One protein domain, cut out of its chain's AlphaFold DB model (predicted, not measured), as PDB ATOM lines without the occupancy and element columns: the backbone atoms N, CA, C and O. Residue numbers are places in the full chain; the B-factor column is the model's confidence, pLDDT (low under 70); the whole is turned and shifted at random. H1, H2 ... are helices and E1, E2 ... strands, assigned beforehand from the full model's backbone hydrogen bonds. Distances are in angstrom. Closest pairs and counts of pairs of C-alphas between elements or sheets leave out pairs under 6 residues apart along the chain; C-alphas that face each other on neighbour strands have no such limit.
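AT A GLANCE: This is residues 75 to 130 and 213 to 282 of the 285 residues of an uncharacterized protein of Labilithrix luteola (UniProt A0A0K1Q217). What does the model look like? A twisted sheet of four strands, E1 E2 E3 E4, has H1 and H2 packed on one face and H4 on the other, three layers in all; H3 only grazes it. What is printed? There are 126 residues with H1 H2 H3 E1 E2 E3 E4 H4 in that order, mixed in class; the strands make a meander, each the antiparallel neighbour of the one before. How large? It is compact, with a radius of gyration of the C-alphas of 14.6 A, and spans 49 by 31 by 26 A.

HOW THE PARTS SIT: How do the first helices stand? H1, residues 85 to 95, touches H2, residues 102 to 118, opposite ways at a steep tilt of 58 degrees; their closest C-alphas, of Ala 87 and Arg 109, are 5.1 A apart. Every O i to N i+4 pair in both is within hydrogen-bond range. How are the strands paired? E1, residues 216 to 221, E2, 227 to 235, E3, 244 to 252, and E4, 258 to 265, form three hairpins. Within hydrogen-bond range are N 218 and O 230, 2.8 A, N 231 and O 248, 2.9 A, and N 249 and O 262, 2.9 A. What is on the sheet? H1 has a height over the sheet of 7.8 A and H2, on the same face, 9.5 A. H4, residues 274 to 281, is on the opposite face at 8.1 A, with 3 of 4 such pairs within range; the closest C-alphas of H4 and E2, of Gly 280 and Val 230, are 5.5 A apart. H3, residues 120 to 123, too short for such a pair, grazes it with residues 121 to 122.

IN THESE COORDINATES: Where do the elements begin and end? H1 begins at C-alpha 85, (40.650, -27.388, -52.886), and H4 ends at C-alpha 281, (42.937, -22.589, -32.636). Which are long? H2 measures 24.5 A, E2 25.6 A and E3 26.2 A.

THE WHOLE: Is anything missing? Residues 131 to 212 are not printed, and C-alphas 130 and 213 are 14.5 A apart across the cut. Are links long or confidence low? Of the links printed whole, none is long, and no printed residue is under 70 in pLDDT.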
ATOM      1  N   GLU A  75      57.179 -33.591 -60.477       97.19
ATOM      2  CA  GLU A  75      56.051 -34.502 -60.257       97.19
ATOM      3  C   GLU A  75      55.084 -33.977 -59.191       97.19
ATOM      4  O   GLU A  75      53.872 -34.067 -59.367       97.19
ATOM      5  N   GLU A  76      55.595 -33.415 -58.093       96.94
ATOM      6  CA  GLU A  76      54.770 -32.829 -57.032       96.94
ATOM      7  C   GLU A  76      54.045 -31.565 -57.508       96.94
ATOM      8  O   GLU A  76      52.854 -31.392 -57.240       96.94
ATOM      9  N   LEU A  77      54.740 -30.699 -58.253       97.12
ATOM     10  CA  LEU A  77      54.174 -29.468 -58.807       97.12
ATOM     11  C   LEU A  77      53.091 -29.760 -59.853       97.12
ATOM     12  O   LEU A  77      52.092 -29.050 -59.897       97.12
ATOM     13  N   ALA A  78      53.242 -30.825 -60.645       97.19
ATOM     14  CA  ALA A  78      52.247 -31.235 -61.636       97.19
ATOM     15  C   ALA A  78      50.923 -31.729 -61.021       97.19
ATOM     16  O   ALA A  78      49.922 -31.835 -61.731       97.19
ATOM     17  N   LEU A  79      50.898 -32.045 -59.720       97.69
ATOM     18  CA  LEU A  79      49.694 -32.502 -59.019       97.69
ATOM     19  C   LEU A  79      48.843 -31.360 -58.455       97.69
ATOM     20  O   LEU A  79      47.732 -31.628 -58.005       97.69
ATOM     21  N   THR A  80      49.340 -30.122 -58.443       97.38
ATOM     22  CA  THR A  80      48.625 -28.961 -57.901       97.38
ATOM     23  C   THR A  80      48.265 -27.974 -59.024       97.38
ATOM     24  O   THR A  80      49.085 -27.751 -59.913       97.38
ATOM     25  N   PRO A  81      47.043 -27.405 -59.045       96.75
ATOM     26  CA  PRO A  81      45.997 -27.506 -58.037       96.75
ATOM     27  C   PRO A  81      45.215 -28.818 -58.162       96.75
ATOM     28  O   PRO A  81      44.931 -29.295 -59.262       96.75
ATOM     29  N   ARG A  82      44.822 -29.387 -57.023       97.38
ATOM     30  CA  ARG A  82      43.971 -30.581 -56.981       97.38
ATOM     31  C   ARG A  82      42.492 -30.203 -57.072       97.38
ATOM     32  O   ARG A  82      42.104 -29.062 -56.825       97.38
ATOM     33  N   ALA A  83      41.663 -31.186 -57.431       97.31
ATOM     34  CA  ALA A  83      40.229 -30.991 -57.650       97.31
ATOM     35  C   ALA A  83      39.458 -30.603 -56.373       97.31
ATOM     36  O   ALA A  83      38.537 -29.793 -56.446       97.31
ATOM     37  N   ASP A  84      39.819 -31.173 -55.217       96.94
ATOM     38  CA  ASP A  84      39.252 -30.799 -53.919       96.94
ATOM     39  C   ASP A  84      40.163 -29.777 -53.225       96.94
ATOM     40  O   ASP A  84      41.161 -30.117 -52.590       96.94
ATOM     41  N   GLU A  85      39.832 -28.498 -53.386       95.25
ATOM     42  CA  GLU A  85      40.650 -27.388 -52.886       95.25
ATOM     43  C   GLU A  85      40.800 -27.397 -51.357       95.25
ATOM     44  O   GLU A  85      41.850 -27.030 -50.831       95.25
ATOM     45  N   GLU A  86      39.752 -27.814 -50.644       95.12
ATOM     46  CA  GLU A  86      39.724 -27.858 -49.183       95.12
ATOM     47  C   GLU A  86      40.634 -28.971 -48.663       95.12
ATOM     48  O   GLU A  86      41.456 -28.731 -47.777       95.12
ATOM     49  N   ALA A  87      40.540 -30.167 -49.248       97.25
ATOM     50  CA  ALA A  87      41.412 -31.275 -48.883       97.25
ATOM     51  C   ALA A  87      42.886 -30.962 -49.178       97.25
ATOM     52  O   ALA A  87      43.758 -31.312 -48.385       97.25
ATOM     53  N   GLU A  88      43.181 -30.275 -50.287       96.81
ATOM     54  CA  GLU A  88      44.542 -29.841 -50.621       96.81
ATOM     55  C   GLU A  88      45.087 -28.814 -49.619       96.81
ATOM     56  O   GLU A  88      46.213 -28.965 -49.142       96.81
ATOM     57  N   ALA A  89      44.292 -27.804 -49.254       94.06
ATOM     58  CA  ALA A  89      44.691 -26.787 -48.281       94.06
ATOM     59  C   ALA A  89      44.948 -27.384 -46.887       94.06
ATOM     60  O   ALA A  89      45.963 -27.087 -46.256       94.06
ATOM     61  N   LEU A  90      44.068 -28.273 -46.423       94.81
ATOM     62  CA  LEU A  90      44.245 -28.962 -45.146       94.81
ATOM     63  C   LEU A  90      45.442 -29.917 -45.171       94.81
ATOM     64  O   LEU A  90      46.188 -29.979 -44.198       94.81
ATOM     65  N   ALA A  91      45.675 -30.622 -46.281       96.12
ATOM     66  CA  ALA A  91      46.844 -31.486 -46.424       96.12
ATOM     67  C   ALA A  91      48.154 -30.686 -46.359       96.12
ATOM     68  O   ALA A  91      49.083 -31.111 -45.679       96.12
ATOM     69  N   LEU A  92      48.216 -29.504 -46.987       94.56
ATOM     70  CA  LEU A  92      49.360 -28.588 -46.872       94.56
ATOM     71  C   LEU A  92      49.639 -28.185 -45.420       94.56
ATOM     72  O   LEU A  92      50.792 -28.174 -44.991       94.56
ATOM     73  N   LEU A  93      48.587 -27.850 -44.668       92.31
ATOM     74  CA  LEU A  93      48.703 -27.475 -43.258       92.31
ATOM     75  C   LEU A  93      49.198 -28.638 -42.396       92.31
ATOM     76  O   LEU A  93      50.093 -28.452 -41.574       92.31
ATOM     77  N   VAL A  94      48.638 -29.828 -42.607       94.56
ATOM     78  CA  VAL A  94      48.957 -31.031 -41.830       94.56
ATOM     79  C   VAL A  94      50.361 -31.557 -42.125       94.56
ATOM     80  O   VAL A  94      51.069 -31.982 -41.211       94.56
ATOM     81  N   ASP A  95      50.762 -31.576 -43.394       94.81
ATOM     82  CA  ASP A  95      52.051 -32.136 -43.793       94.81
ATOM     83  C   ASP A  95      53.208 -31.169 -43.540       94.81
ATOM     84  O   ASP A  95      54.338 -31.608 -43.332       94.81
ATOM     85  N   GLY A  96      52.953 -29.856 -43.581       93.25
ATOM     86  CA  GLY A  96      54.006 -28.842 -43.525       93.25
ATOM     87  C   GLY A  96      54.979 -28.908 -44.712       93.25
ATOM     88  O   GLY A  96      56.053 -28.310 -44.662       93.25
ATOM     89  N   THR A  97      54.626 -29.645 -45.768       96.50
ATOM     90  CA  THR A  97      55.392 -29.787 -47.007       96.50
ATOM     91  C   THR A  97      55.056 -28.667 -47.983       96.50
ATOM     92  O   THR A  97      54.028 -28.006 -47.869       96.50
ATOM     93  N   PHE A  98      55.915 -28.454 -48.981       96.94
ATOM     94  CA  PHE A  98      55.720 -27.368 -49.943       96.94
ATOM     95  C   PHE A  98      54.452 -27.533 -50.800       96.94
ATOM     96  O   PHE A  98      53.765 -26.549 -51.068       96.94
ATOM     97  N   THR A  99      54.124 -28.770 -51.177       97.62
ATOM     98  CA  THR A  99      52.878 -29.193 -51.838       97.62
ATOM     99  C   THR A  99      52.171 -30.246 -50.987       97.62
ATOM    100  O   THR A  99      52.832 -30.973 -50.244       97.62
ATOM    101  N   ALA A 100      50.848 -30.383 -51.111       96.94
ATOM    102  CA  ALA A 100      50.101 -31.439 -50.423       96.94
ATOM    103  C   ALA A 100      50.554 -32.832 -50.886       96.94
ATOM    104  O   ALA A 100      50.545 -33.127 -52.091       96.94
ATOM    105  N   THR A 101      50.886 -33.718 -49.942       97.44
ATOM    106  CA  THR A 101      51.189 -35.110 -50.289       97.44
ATOM    107  C   THR A 101      49.926 -35.823 -50.771       97.44
ATOM    108  O   THR A 101      48.811 -35.544 -50.324       97.44
ATOM    109  N   SER A 102      50.075 -36.786 -51.687       97.94
ATOM    110  CA  SER A 102      48.921 -37.547 -52.185       97.94
ATOM    111  C   SER A 102      48.245 -38.381 -51.100       97.94
ATOM    112  O   SER A 102      47.026 -38.521 -51.127       97.94
ATOM    113  N   ALA A 103      49.016 -38.889 -50.133       97.19
ATOM    114  CA  ALA A 103      48.481 -39.666 -49.021       97.19
ATOM    115  C   ALA A 103      47.553 -38.817 -48.138       97.19
ATOM    116  O   ALA A 103      46.391 -39.182 -47.957       97.19
ATOM    117  N   SER A 104      48.022 -37.660 -47.654       97.25
ATOM    118  CA  SER A 104      47.217 -36.778 -46.800       97.25
ATOM    119  C   SER A 104      46.037 -36.163 -47.545       97.25
ATOM    120  O   SER A 104      44.944 -36.094 -46.987       97.25
ATOM    121  N   TYR A 105      46.210 -35.784 -48.816       98.19
ATOM    122  CA  TYR A 105      45.112 -35.277 -49.646       98.19
ATOM    123  C   TYR A 105      43.967 -36.287 -49.768       98.19
ATOM    124  O   TYR A 105      42.822 -35.963 -49.451       98.19
ATOM    125  N   GLU A 106      44.256 -37.520 -50.198       98.12
ATOM    126  CA  GLU A 106      43.213 -38.539 -50.373       98.12
ATOM    127  C   GLU A 106      42.573 -38.923 -49.042       98.12
ATOM    128  O   GLU A 106      41.359 -39.141 -48.968       98.12
ATOM    129  N   ARG A 107      43.382 -38.963 -47.977       97.81
ATOM    130  CA  ARG A 107      42.916 -39.230 -46.623       97.81
ATOM    131  C   ARG A 107      41.910 -38.181 -46.161       97.81
ATOM    132  O   ARG A 107      40.779 -38.530 -45.838       97.81
ATOM    133  N   ILE A 108      42.300 -36.909 -46.181       97.81
ATOM    134  CA  ILE A 108      41.448 -35.797 -45.755       97.81
ATOM    135  C   ILE A 108      40.192 -35.722 -46.622       97.81
ATOM    136  O   ILE A 108      39.096 -35.613 -46.083       97.81
ATOM    137  N   ARG A 109      40.316 -35.856 -47.946       98.25
ATOM    138  CA  ARG A 109      39.171 -35.838 -48.869       98.25
ATOM    139  C   ARG A 109      38.116 -36.885 -48.500       98.25
ATOM    140  O   ARG A 109      36.924 -36.582 -48.450       98.25
ATOM    141  N   ARG A 110      38.543 -38.123 -48.230       98.38
ATOM    142  CA  ARG A 110      37.648 -39.205 -47.795       98.38
ATOM    143  C   ARG A 110      37.024 -38.900 -46.436       98.38
ATOM    144  O   ARG A 110      35.825 -39.108 -46.266       98.38
ATOM    145  N   ASP A 111      37.824 -38.423 -45.490       98.50
ATOM    146  CA  ASP A 111      37.375 -38.206 -44.120       98.50
ATOM    147  C   ASP A 111      36.356 -37.053 -44.040       98.50
ATOM    148  O   ASP A 111      35.297 -37.214 -43.434       98.50
ATOM    149  N   LEU A 112      36.587 -35.946 -44.756       98.19
ATOM    150  CA  LEU A 112      35.621 -34.848 -44.896       98.19
ATOM    151  C   LEU A 112      34.300 -35.315 -45.517       98.19
ATOM    152  O   LEU A 112      33.226 -34.923 -45.061       98.19
ATOM    153  N   ALA A 113      34.365 -36.155 -46.555       98.25
ATOM    154  CA  ALA A 113      33.172 -36.699 -47.198       98.25
ATOM    155  C   ALA A 113      32.362 -37.584 -46.237       98.25
ATOM    156  O   ALA A 113      31.140 -37.469 -46.181       98.25
ATOM    157  N   ALA A 114      33.032 -38.435 -45.457       98.19
ATOM    158  CA  ALA A 114      32.379 -39.292 -44.475       98.19
ATOM    159  C   ALA A 114      31.788 -38.492 -43.301       98.19
ATOM    160  O   ALA A 114      30.649 -38.754 -42.920       98.19
ATOM    161  N   ILE A 115      32.491 -37.477 -42.778       98.44
ATOM    162  CA  ILE A 115      31.953 -36.578 -41.738       98.44
ATOM    163  C   ILE A 115      30.672 -35.904 -42.233       98.44
ATOM    164  O   ILE A 115      29.645 -35.998 -41.572       98.44
ATOM    165  N   ARG A 116      30.688 -35.307 -43.428       98.12
ATOM    166  CA  ARG A 116      29.515 -34.617 -44.001       98.12
ATOM    167  C   ARG A 116      28.369 -35.552 -44.377       98.12
ATOM    168  O   ARG A 116      27.226 -35.116 -44.436       98.12
ATOM    169  N   ALA A 117      28.655 -36.821 -44.660       98.12
ATOM    170  CA  ALA A 117      27.613 -37.823 -44.859       98.12
ATOM    171  C   ALA A 117      26.909 -38.184 -43.539       98.12
ATOM    172  O   ALA A 117      25.720 -38.496 -43.553       98.12
ATOM    173  N   HIS A 118      27.637 -38.147 -42.418       97.75
ATOM    174  CA  HIS A 118      27.094 -38.402 -41.085       97.75
ATOM    175  C   HIS A 118      26.442 -37.169 -40.443       97.75
ATOM    176  O   HIS A 118      25.447 -37.342 -39.750       97.75
ATOM    177  N   GLU A 119      26.961 -35.968 -40.711       97.81
ATOM    178  CA  GLU A 119      26.524 -34.681 -40.143       97.81
ATOM    179  C   GLU A 119      26.249 -33.683 -41.294       97.81
ATOM    180  O   GLU A 119      27.107 -32.858 -41.644       97.81
ATOM    181  N   PRO A 120      25.096 -33.799 -41.984       97.94
ATOM    182  CA  PRO A 120      24.808 -33.035 -43.199       97.94
ATOM    183  C   PRO A 120      24.780 -31.513 -43.011       97.94
ATOM    184  O   PRO A 120      24.996 -30.772 -43.974       97.94
ATOM    185  N   GLU A 121      24.537 -31.020 -41.802       96.62
ATOM    186  CA  GLU A 121      24.600 -29.602 -41.442       96.62
ATOM    187  C   GLU A 121      26.001 -29.006 -41.647       96.62
ATOM    188  O   GLU A 121      26.125 -27.849 -42.040       96.62
ATOM    189  N   LEU A 122      27.060 -29.817 -41.546       97.50
ATOM    190  CA  LEU A 122      28.447 -29.394 -41.792       97.50
ATOM    191  C   LEU A 122      28.785 -29.301 -43.288       97.50
ATOM    192  O   LEU A 122      29.925 -29.032 -43.685       97.50
ATOM    193  N   SER A 123      27.802 -29.528 -44.163       96.69
ATOM    194  CA  SER A 123      27.969 -29.404 -45.607       96.69
ATOM    195  C   SER A 123      28.099 -27.959 -46.087       96.69
ATOM    196  O   SER A 123      28.498 -27.781 -47.235       96.69
ATOM    197  N   SER A 124      27.841 -26.938 -45.269       94.38
ATOM    198  CA  SER A 124      28.147 -25.528 -45.580       94.38
ATOM    199  C   SER A 124      29.498 -25.072 -45.024       94.38
ATOM    200  O   SER A 124      30.131 -24.199 -45.619       94.38
ATOM    201  N   VAL A 125      29.970 -25.685 -43.935       94.75
ATOM    202  CA  VAL A 125      31.254 -25.365 -43.303       94.75
ATOM    203  C   VAL A 125      32.389 -25.854 -44.205       94.75
ATOM    204  O   VAL A 125      32.433 -27.020 -44.621       94.75
ATOM    205  N   ARG A 126      33.288 -24.944 -44.579       89.75
ATOM    206  CA  ARG A 126      34.404 -25.197 -45.499       89.75
ATOM    207  C   ARG A 126      35.699 -24.699 -44.889       89.75
ATOM    208  O   ARG A 126      35.710 -23.643 -44.278       89.75
ATOM    209  N   GLY A 127      36.785 -25.427 -45.102       78.31
ATOM    210  CA  GLY A 127      38.140 -25.028 -44.762       78.31
ATOM    211  C   GLY A 127      38.498 -23.670 -45.350       78.31
ATOM    212  O   GLY A 127      37.939 -23.229 -46.362       78.31
ATOM    213  N   GLN A 128      39.456 -23.009 -44.703       74.94
ATOM    214  CA  GLN A 128      39.975 -21.742 -45.188       74.94
ATOM    215  C   GLN A 128      40.448 -21.905 -46.635       74.94
ATOM    216  O   GLN A 128      41.272 -22.765 -46.952       74.94
ATOM    217  N   LYS A 129      39.929 -21.060 -47.526       79.56
ATOM    218  CA  LYS A 129      40.373 -21.054 -48.916       79.56
ATOM    219  C   LYS A 129      41.799 -20.525 -48.972       79.56
ATOM    220  O   LYS A 129      42.033 -19.331 -48.786       79.56
ATOM    221  N   PHE A 130      42.746 -21.403 -49.282       81.19
ATOM    222  CA  PHE A 130      44.074 -20.981 -49.706       81.19
ATOM    223  C   PHE A 130      43.963 -20.430 -51.113       81.19
ATOM    224  O   PHE A 130      43.945 -21.163 -52.105       81.19
ATOM    225  N   ASP A 213      37.665 -13.834 -39.456       83.31
ATOM    226  CA  ASP A 213      36.881 -14.811 -38.706       83.31
ATOM    227  C   ASP A 213      35.637 -15.252 -39.500       83.31
ATOM    228  O   ASP A 213      34.999 -14.425 -40.160       83.31
ATOM    229  N   GLY A 214      35.328 -16.549 -39.485       89.19
ATOM    230  CA  GLY A 214      34.282 -17.160 -40.309       89.19
ATOM    231  C   GLY A 214      34.268 -18.690 -40.229       89.19
ATOM    232  O   GLY A 214      35.186 -19.272 -39.640       89.19
ATOM    233  N   PRO A 215      33.252 -19.341 -40.840       92.38
ATOM    234  CA  PRO A 215      33.170 -20.792 -40.880       92.38
ATOM    235  C   PRO A 215      34.440 -21.410 -41.447       92.38
ATOM    236  O   PRO A 215      34.911 -20.996 -42.513       92.38
ATOM    237  N   ARG A 216      34.987 -22.406 -40.751       93.44
ATOM    238  CA  ARG A 216      36.252 -23.042 -41.125       93.44
ATOM    239  C   ARG A 216      36.302 -24.511 -40.730       93.44
ATOM    240  O   ARG A 216      35.576 -24.980 -39.862       93.44
ATOM    241  N   VAL A 217      37.214 -25.230 -41.366       95.56
ATOM    242  CA  VAL A 217      37.596 -26.591 -40.991       95.56
ATOM    243  C   VAL A 217      39.084 -26.587 -40.696       95.56
ATOM    244  O   VAL A 217      39.863 -26.007 -41.453       95.56
ATOM    245  N   CYS A 218      39.455 -27.241 -39.607       95.44
ATOM    246  CA  CYS A 218      40.820 -27.419 -39.142       95.44
ATOM    247  C   CYS A 218      41.153 -28.900 -39.180       95.44
ATOM    248  O   CYS A 218      40.306 -29.727 -38.845       95.44
ATOM    249  N   ALA A 219      42.382 -29.229 -39.567       96.25
ATOM    250  CA  ALA A 219      42.886 -30.591 -39.532       96.25
ATOM    251  C   ALA A 219      44.268 -30.611 -38.885       96.25
ATOM    252  O   ALA A 219      45.120 -29.780 -39.201       96.25
ATOM    253  N   THR A 220      44.503 -31.582 -38.010       96.50
ATOM    254  CA  THR A 220      45.827 -31.863 -37.446       96.50
ATOM    255  C   THR A 220      46.092 -33.355 -37.510       96.50
ATOM    256  O   THR A 220      45.160 -34.157 -37.434       96.50
ATOM    257  N   ARG A 221      47.363 -33.735 -37.621       96.31
ATOM    258  CA  ARG A 221      47.795 -35.132 -37.551       96.31
ATOM    259  C   ARG A 221      48.689 -35.323 -36.338       96.31
ATOM    260  O   ARG A 221      49.677 -34.608 -36.184       96.31
ATOM    261  N   GLU A 222      48.329 -36.275 -35.493       94.62
ATOM    262  CA  GLU A 222      49.164 -36.720 -34.379       94.62
ATOM    263  C   GLU A 222      50.147 -37.816 -34.817       94.62
ATOM    264  O   GLU A 222      50.196 -38.229 -35.981       94.62
ATOM    265  N   ALA A 223      50.946 -38.299 -33.864       83.50
ATOM    266  CA  ALA A 223      51.654 -39.561 -34.030       83.50
ATOM    267  C   ALA A 223      50.657 -40.692 -34.370       83.50
ATOM    268  O   ALA A 223      49.472 -40.612 -34.055       83.50
ATOM    269  N   ASP A 224      51.135 -41.735 -35.049       90.81
ATOM    270  CA  ASP A 224      50.333 -42.896 -35.478       90.81
ATOM    271  C   ASP A 224      49.260 -42.624 -36.557       90.81
ATOM    272  O   ASP A 224      48.373 -43.449 -36.779       90.81
ATOM    273  N   ASP A 225      49.366 -41.508 -37.289       94.25
ATOM    274  CA  ASP A 225      48.473 -41.171 -38.415       94.25
ATOM    275  C   ASP A 225      46.997 -41.003 -37.993       94.25
ATOM    276  O   ASP A 225      46.061 -41.306 -38.741       94.25
ATOM    277  N   VAL A 226      46.780 -40.521 -36.765       97.06
ATOM    278  CA  VAL A 226      45.462 -40.117 -36.265       97.06
ATOM    279  C   VAL A 226      45.195 -38.671 -36.670       97.06
ATOM    280  O   VAL A 226      45.984 -37.774 -36.371       97.06
ATOM    281  N   PHE A 227      44.066 -38.442 -37.343       98.12
ATOM    282  CA  PHE A 227      43.639 -37.109 -37.759       98.12
ATOM    283  C   PHE A 227      42.562 -36.562 -36.832       98.12
ATOM    284  O   PHE A 227      41.610 -37.260 -36.476       98.12
ATOM    285  N   HIS A 228      42.688 -35.286 -36.502       97.94
ATOM    286  CA  HIS A 228      41.730 -34.527 -35.716       97.94
ATOM    287  C   HIS A 228      41.127 -33.469 -36.621       97.94
ATOM    288  O   HIS A 228      41.865 -32.743 -37.287       97.94
ATOM    289  N   TYR A 229      39.801 -33.382 -36.636       97.94
ATOM    290  CA  TYR A 229      39.070 -32.393 -37.412       97.94
ATOM    291  C   TYR A 229      38.214 -31.544 -36.490       97.94
ATOM    292  O   TYR A 229      37.425 -32.087 -35.714       97.94
ATOM    293  N   VAL A 230      38.342 -30.226 -36.606       97.44
ATOM    294  CA  VAL A 230      37.453 -29.270 -35.942       97.44
ATOM    295  C   VAL A 230      36.714 -28.490 -37.015       97.44
ATOM    296  O   VAL A 230      37.340 -27.824 -37.837       97.44
ATOM    297  N   PHE A 231      35.392 -28.613 -37.032       97.50
ATOM    298  CA  PHE A 231      34.509 -27.815 -37.876       97.50
ATOM    299  C   PHE A 231      33.973 -26.682 -37.020       97.50
ATOM    300  O   PHE A 231      33.302 -26.955 -36.039       97.50
ATOM    301  N   ASP A 232      34.277 -25.448 -37.384       95.75
ATOM    302  CA  ASP A 232      33.806 -24.236 -36.723       95.75
ATOM    303  C   ASP A 232      32.720 -23.616 -37.609       95.75
ATOM    304  O   ASP A 232      33.016 -23.073 -38.676       95.75
ATOM    305  N   ASP A 233      31.458 -23.776 -37.213       95.94
ATOM    306  CA  ASP A 233      30.313 -23.113 -37.835       95.94
ATOM    307  C   ASP A 233      30.120 -21.736 -37.190       95.94
ATOM    308  O   ASP A 233      29.423 -21.576 -36.184       95.94
ATOM    309  N   ALA A 234      30.815 -20.743 -37.747       93.75
ATOM    310  CA  ALA A 234      30.830 -19.385 -37.223       93.75
ATOM    311  C   ALA A 234      29.783 -18.484 -37.901       93.75
ATOM    312  O   ALA A 234      29.602 -18.503 -39.120       93.75
ATOM    313  N   SER A 235      29.109 -17.628 -37.137       93.38
ATOM    314  CA  SER A 235      28.089 -16.714 -37.661       93.38
ATOM    315  C   SER A 235      27.984 -15.405 -36.866       93.38
ATOM    316  O   SER A 235      28.687 -15.187 -35.878       93.38
ATOM    317  N   GLY A 236      27.114 -14.498 -37.326       92.56
ATOM    318  CA  GLY A 236      26.886 -13.192 -36.701       92.56
ATOM    319  C   GLY A 236      27.676 -12.065 -37.369       92.56
ATOM    320  O   GLY A 236      27.540 -11.847 -38.573       92.56
ATOM    321  N   ASP A 237      28.484 -11.325 -36.610       88.62
ATOM    322  CA  ASP A 237      29.251 -10.150 -37.062       88.62
ATOM    323  C   ASP A 237      30.560 -10.490 -37.804       88.62
ATOM    324  O   ASP A 237      31.530  -9.732 -37.780       88.62
ATOM    325  N   CYS A 238      30.589 -11.604 -38.536       87.38
ATOM    326  CA  CYS A 238      31.672 -11.911 -39.467       87.38
ATOM    327  C   CYS A 238      31.720 -10.822 -40.568       87.38
ATOM    328  O   CYS A 238      30.681 -10.536 -41.172       87.38
ATOM    329  N   PRO A 239      32.875 -10.190 -40.879       81.00
ATOM    330  CA  PRO A 239      34.252 -10.613 -40.593       81.00
ATOM    331  C   PRO A 239      34.928 -10.002 -39.345       81.00
ATOM    332  O   PRO A 239      36.136 -10.167 -39.173       81.00
ATOM    333  N   SER A 240      34.209  -9.268 -38.496       84.44
ATOM    334  CA  SER A 240      34.779  -8.559 -37.337       84.44
ATOM    335  C   SER A 240      35.180  -9.460 -36.162       84.44
ATOM    336  O   SER A 240      35.750  -8.944 -35.202       84.44
ATOM    337  N   GLY A 241      34.943 -10.772 -36.253       82.62
ATOM    338  CA  GLY A 241      35.281 -11.732 -35.195       82.62
ATOM    339  C   GLY A 241      34.136 -12.649 -34.761       82.62
ATOM    340  O   GLY A 241      34.088 -12.948 -33.578       82.62
ATOM    341  N   CYS A 242      33.214 -12.991 -35.676       91.06
ATOM    342  CA  CYS A 242      32.030 -13.845 -35.489       91.06
ATOM    343  C   CYS A 242      31.587 -14.083 -34.030       91.06
ATOM    344  O   CYS A 242      32.114 -14.926 -33.317       91.06
ATOM    345  N   MET A 243      30.538 -13.401 -33.584       92.62
ATOM    346  CA  MET A 243      30.018 -13.523 -32.214       92.62
ATOM    347  C   MET A 243      29.493 -14.916 -31.830       92.62
ATOM    348  O   MET A 243      29.301 -15.179 -30.642       92.62
ATOM    349  N   HIS A 244      29.236 -15.793 -32.802       94.19
ATOM    350  CA  HIS A 244      28.750 -17.149 -32.571       94.19
ATOM    351  C   HIS A 244      29.656 -18.153 -33.270       94.19
ATOM    352  O   HIS A 244      29.924 -18.005 -34.459       94.19
ATOM    353  N   HIS A 245      30.066 -19.186 -32.543       94.94
ATOM    354  CA  HIS A 245      30.820 -20.324 -33.049       94.94
ATOM    355  C   HIS A 245      30.198 -21.599 -32.499       94.94
ATOM    356  O   HIS A 245      30.068 -21.745 -31.282       94.94
ATOM    357  N   HIS A 246      29.841 -22.519 -33.387       97.06
ATOM    358  CA  HIS A 246      29.488 -23.882 -33.020       97.06
ATOM    359  C   HIS A 246      30.546 -24.828 -33.588       97.06
ATOM    360  O   HIS A 246      30.635 -25.056 -34.793       97.06
ATOM    361  N   GLU A 247      31.380 -25.357 -32.704       96.75
ATOM    362  CA  GLU A 247      32.523 -26.188 -33.035       96.75
ATOM    363  C   GLU A 247      32.212 -27.675 -32.837       96.75
ATOM    364  O   GLU A 247      31.747 -28.097 -31.780       96.75
ATOM    365  N   TYR A 248      32.536 -28.495 -33.832       98.12
ATOM    366  CA  TYR A 248      32.339 -29.943 -33.831       98.12
ATOM    367  C   TYR A 248      33.685 -30.642 -33.964       98.12
ATOM    368  O   TYR A 248      34.469 -30.328 -34.862       98.12
ATOM    369  N   TYR A 249      33.941 -31.627 -33.105       98.12
ATOM    370  CA  TYR A 249      35.222 -32.320 -33.043       98.12
ATOM    371  C   TYR A 249      35.105 -33.784 -33.455       98.12
ATOM    372  O   TYR A 249      34.365 -34.566 -32.848       98.12
ATOM    373  N   PHE A 250      35.907 -34.175 -34.442       98.50
ATOM    374  CA  PHE A 250      36.002 -35.539 -34.946       98.50
ATOM    375  C   PHE A 250      37.436 -36.050 -34.877       98.50
ATOM    376  O   PHE A 250      38.397 -35.305 -35.061       98.50
ATOM    377  N   VAL A 251      37.566 -37.356 -34.669       98.31
ATOM    378  CA  VAL A 251      38.836 -38.079 -34.763       98.31
ATOM    379  C   VAL A 251      38.697 -39.192 -35.789       98.31
ATOM    380  O   VAL A 251      37.719 -39.941 -35.759       98.31
ATOM    381  N   SER A 252      39.685 -39.305 -36.669       98.38
ATOM    382  CA  SER A 252      39.800 -40.342 -37.687       98.38
ATOM    383  C   SER A 252      41.037 -41.197 -37.411       98.38
ATOM    384  O   SER A 252      42.166 -40.709 -37.460       98.38
ATOM    385  N   THR A 253      40.833 -42.472 -37.077       97.56
ATOM    386  CA  THR A 253      41.915 -43.421 -36.750       97.56
ATOM    387  C   THR A 253      42.530 -44.024 -38.004       97.56
ATOM    388  O   THR A 253      41.882 -44.043 -39.038       97.56
ATOM    389  N   THR A 254      43.751 -44.558 -37.954       94.69
ATOM    390  CA  THR A 254      44.513 -45.046 -39.126       94.69
ATOM    391  C   THR A 254      43.711 -45.952 -40.079       94.69
ATOM    392  O   THR A 254      43.835 -45.821 -41.296       94.69
ATOM    393  N   ASP A 255      42.809 -46.787 -39.550       95.50
ATOM    394  CA  ASP A 255      41.884 -47.665 -40.295       95.50
ATOM    395  C   ASP A 255      40.763 -46.937 -41.075       95.50
ATOM    396  O   ASP A 255      40.005 -47.564 -41.812       95.50
ATOM    397  N   GLY A 256      40.665 -45.614 -40.946       93.81
ATOM    398  CA  GLY A 256      39.662 -44.763 -41.583       93.81
ATOM    399  C   GLY A 256      38.363 -44.619 -40.794       93.81
ATOM    400  O   GLY A 256      37.403 -44.057 -41.320       93.81
ATOM    401  N   ARG A 257      38.290 -45.119 -39.553       97.50
ATOM    402  CA  ARG A 257      37.093 -44.962 -38.721       97.50
ATOM    403  C   ARG A 257      37.021 -43.554 -38.140       97.50
ATOM    404  O   ARG A 257      37.917 -43.118 -37.422       97.50
ATOM    405  N   ILE A 258      35.896 -42.889 -38.383       98.31
ATOM    406  CA  ILE A 258      35.614 -41.538 -37.895       98.31
ATOM    407  C   ILE A 258      34.702 -41.615 -36.675       98.31
ATOM    408  O   ILE A 258      33.740 -42.379 -36.644       98.31
ATOM    409  N   THR A 259      35.019 -40.852 -35.634       98.31
ATOM    410  CA  THR A 259      34.225 -40.770 -34.403       98.31
ATOM    411  C   THR A 259      34.093 -39.315 -33.973       98.31
ATOM    412  O   THR A 259      35.108 -38.648 -33.768       98.31
ATOM    413  N   ARG A 260      32.859 -38.843 -33.769       98.25
ATOM    414  CA  ARG A 260      32.594 -37.564 -33.099       98.25
ATOM    415  C   ARG A 260      32.998 -37.666 -31.630       98.25
ATOM    416  O   ARG A 260      32.639 -38.625 -30.947       98.25
ATOM    417  N   LYS A 261      33.794 -36.713 -31.163       98.31
ATOM    418  CA  LYS A 261      34.359 -36.680 -29.806       98.31
ATOM    419  C   LYS A 261      33.756 -35.591 -28.936       98.31
ATOM    420  O   LYS A 261      33.749 -35.754 -27.721       98.31
ATOM    421  N   GLY A 262      33.260 -34.515 -29.536       97.38
ATOM    422  CA  GLY A 262      32.652 -33.421 -28.798       97.38
ATOM    423  C   GLY A 262      32.009 -32.388 -29.706       97.38
ATOM    424  O   GLY A 262      32.159 -32.429 -30.929       97.38
ATOM    425  N   GLU A 263      31.296 -31.482 -29.061       97.94
ATOM    426  CA  GLU A 263      30.742 -30.260 -29.627       97.94
ATOM    427  C   GLU A 263      30.914 -29.141 -28.595       97.94
ATOM    428  O   GLU A 263      31.026 -29.413 -27.394       97.94
ATOM    429  N   PHE A 264      30.985 -27.903 -29.059       97.31
ATOM    430  CA  PHE A 264      31.108 -26.726 -28.215       97.31
ATOM    431  C   PHE A 264      30.436 -25.535 -28.886       97.31
ATOM    432  O   PHE A 264      30.608 -25.318 -30.077       97.31
ATOM    433  N   GLU A 265      29.704 -24.746 -28.112       96.88
ATOM    434  CA  GLU A 265      29.102 -23.501 -28.576       96.88
ATOM    435  C   GLU A 265      29.670 -22.346 -27.750       96.88
ATOM    436  O   GLU A 265      29.717 -22.420 -26.515       96.88
ATOM    437  N   THR A 266      30.133 -21.285 -28.413       91.81
ATOM    438  CA  THR A 266      30.639 -20.107 -27.707       91.81
ATOM    439  C   THR A 266      29.511 -19.350 -27.010       91.81
ATOM    440  O   THR A 266      28.413 -19.161 -27.528       91.81
ATOM    441  N   GLY A 267      29.811 -18.868 -25.807       87.12
ATOM    442  CA  GLY A 267      28.924 -18.042 -24.996       87.12
ATOM    443  C   GLY A 267      29.727 -17.143 -24.051       87.12
ATOM    444  O   GLY A 267      30.933 -17.342 -23.911       87.12
ATOM    445  N   PRO A 268      29.087 -16.166 -23.379       82.69
ATOM    446  CA  PRO A 268      29.776 -15.131 -22.594       82.69
ATOM    447  C   PRO A 268      30.730 -15.667 -21.519       82.69
ATOM    448  O   PRO A 268      31.759 -15.057 -21.249       82.69
ATOM    449  N   ASP A 269      30.392 -16.822 -20.946       88.56
ATOM    450  CA  ASP A 269      31.141 -17.478 -19.872       88.56
ATOM    451  C   ASP A 269      31.689 -18.852 -20.300       88.56
ATOM    452  O   ASP A 269      32.093 -19.665 -19.464       88.56
ATOM    453  N   ALA A 270      31.655 -19.155 -21.601       91.69
ATOM    454  CA  ALA A 270      32.050 -20.458 -22.107       91.69
ATOM    455  C   ALA A 270      33.577 -20.609 -22.052       91.69
ATOM    456  O   ALA A 270      34.326 -19.849 -22.664       91.69
ATOM    457  N   ILE A 271      34.044 -21.617 -21.318       94.19
ATOM    458  CA  ILE A 271      35.454 -22.004 -21.316       94.19
ATOM    459  C   ILE A 271      35.663 -22.966 -22.482       94.19
ATOM    460  O   ILE A 271      35.030 -24.021 -22.528       94.19
ATOM    461  N   HIS A 272      36.561 -22.606 -23.399       94.25
ATOM    462  CA  HIS A 272      36.925 -23.461 -24.525       94.25
ATOM    463  C   HIS A 272      37.460 -24.814 -24.022       94.25
ATOM    464  O   HIS A 272      38.381 -24.832 -23.199       94.25
ATOM    465  N   PRO A 273      36.930 -25.943 -24.521       96.12
ATOM    466  CA  PRO A 273      37.510 -27.252 -24.268       96.12
ATOM    467  C   PRO A 273      38.959 -27.343 -24.762       96.12
ATOM    468  O   PRO A 273      39.317 -26.745 -25.777       96.12
ATOM    469  N   ASP A 274      39.772 -28.180 -24.112       96.62
ATOM    470  CA  ASP A 274      41.189 -28.360 -24.469       96.62
ATOM    471  C   ASP A 274      41.399 -28.711 -25.951       96.62
ATOM    472  O   ASP A 274      42.352 -28.251 -26.575       96.62
ATOM    473  N   TRP A 275      40.487 -29.490 -26.545       95.69
ATOM    474  CA  TRP A 275      40.568 -29.879 -27.955       95.69
ATOM    475  C   TRP A 275      40.352 -28.700 -28.914       95.69
ATOM    476  O   TRP A 275      40.931 -28.695 -30.000       95.69
ATOM    477  N   VAL A 276      39.577 -27.684 -28.523       94.75
ATOM    478  CA  VAL A 276      39.423 -26.459 -29.319       94.75
ATOM    479  C   VAL A 276      40.747 -25.714 -29.354       94.75
ATOM    480  O   VAL A 276      41.231 -25.344 -30.422       94.75
ATOM    481  N   LEU A 277      41.377 -25.545 -28.192       93.62
ATOM    482  CA  LEU A 277      42.663 -24.860 -28.086       93.62
ATOM    483  C   LEU A 277      43.756 -25.614 -28.860       93.62
ATOM    484  O   LEU A 277      44.509 -25.004 -29.622       93.62
ATOM    485  N   ALA A 278      43.811 -26.940 -28.703       93.88
ATOM    486  CA  ALA A 278      44.834 -27.791 -29.302       93.88
ATOM    487  C   ALA A 278      44.688 -27.952 -30.824       93.88
ATOM    488  O   ALA A 278      45.686 -27.886 -31.544       93.88
ATOM    489  N   TYR A 279      43.466 -28.154 -31.328       94.75
ATOM    490  CA  TYR A 279      43.243 -28.537 -32.729       94.75
ATOM    491  C   TYR A 279      42.475 -27.487 -33.542       94.75
ATOM    492  O   TYR A 279      42.715 -27.366 -34.743       94.75
ATOM    493  N   GLY A 280      41.595 -26.704 -32.912       88.75
ATOM    494  CA  GLY A 280      40.804 -25.657 -33.570       88.75
ATOM    495  C   GLY A 280      41.525 -24.310 -33.679       88.75
ATOM    496  O   GLY A 280      41.456 -23.649 -34.710       88.75
ATOM    497  N   MET A 281      42.268 -23.896 -32.650       84.62
ATOM    498  CA  MET A 281      42.937 -22.589 -32.636       84.62
ATOM    499  C   MET A 281      44.386 -22.659 -33.118       84.62
ATOM    500  O   MET A 281      44.772 -21.877 -33.981       84.62
ATOM    501  N   ALA A 282      45.185 -23.601 -32.608       80.50
ATOM    502  CA  ALA A 282      46.628 -23.631 -32.870       80.50
ATOM    503  C   ALA A 282      47.009 -23.848 -34.348       80.50
ATOM    504  O   ALA A 282      48.096 -23.451 -34.764       80.50
TER     505      ALA A 282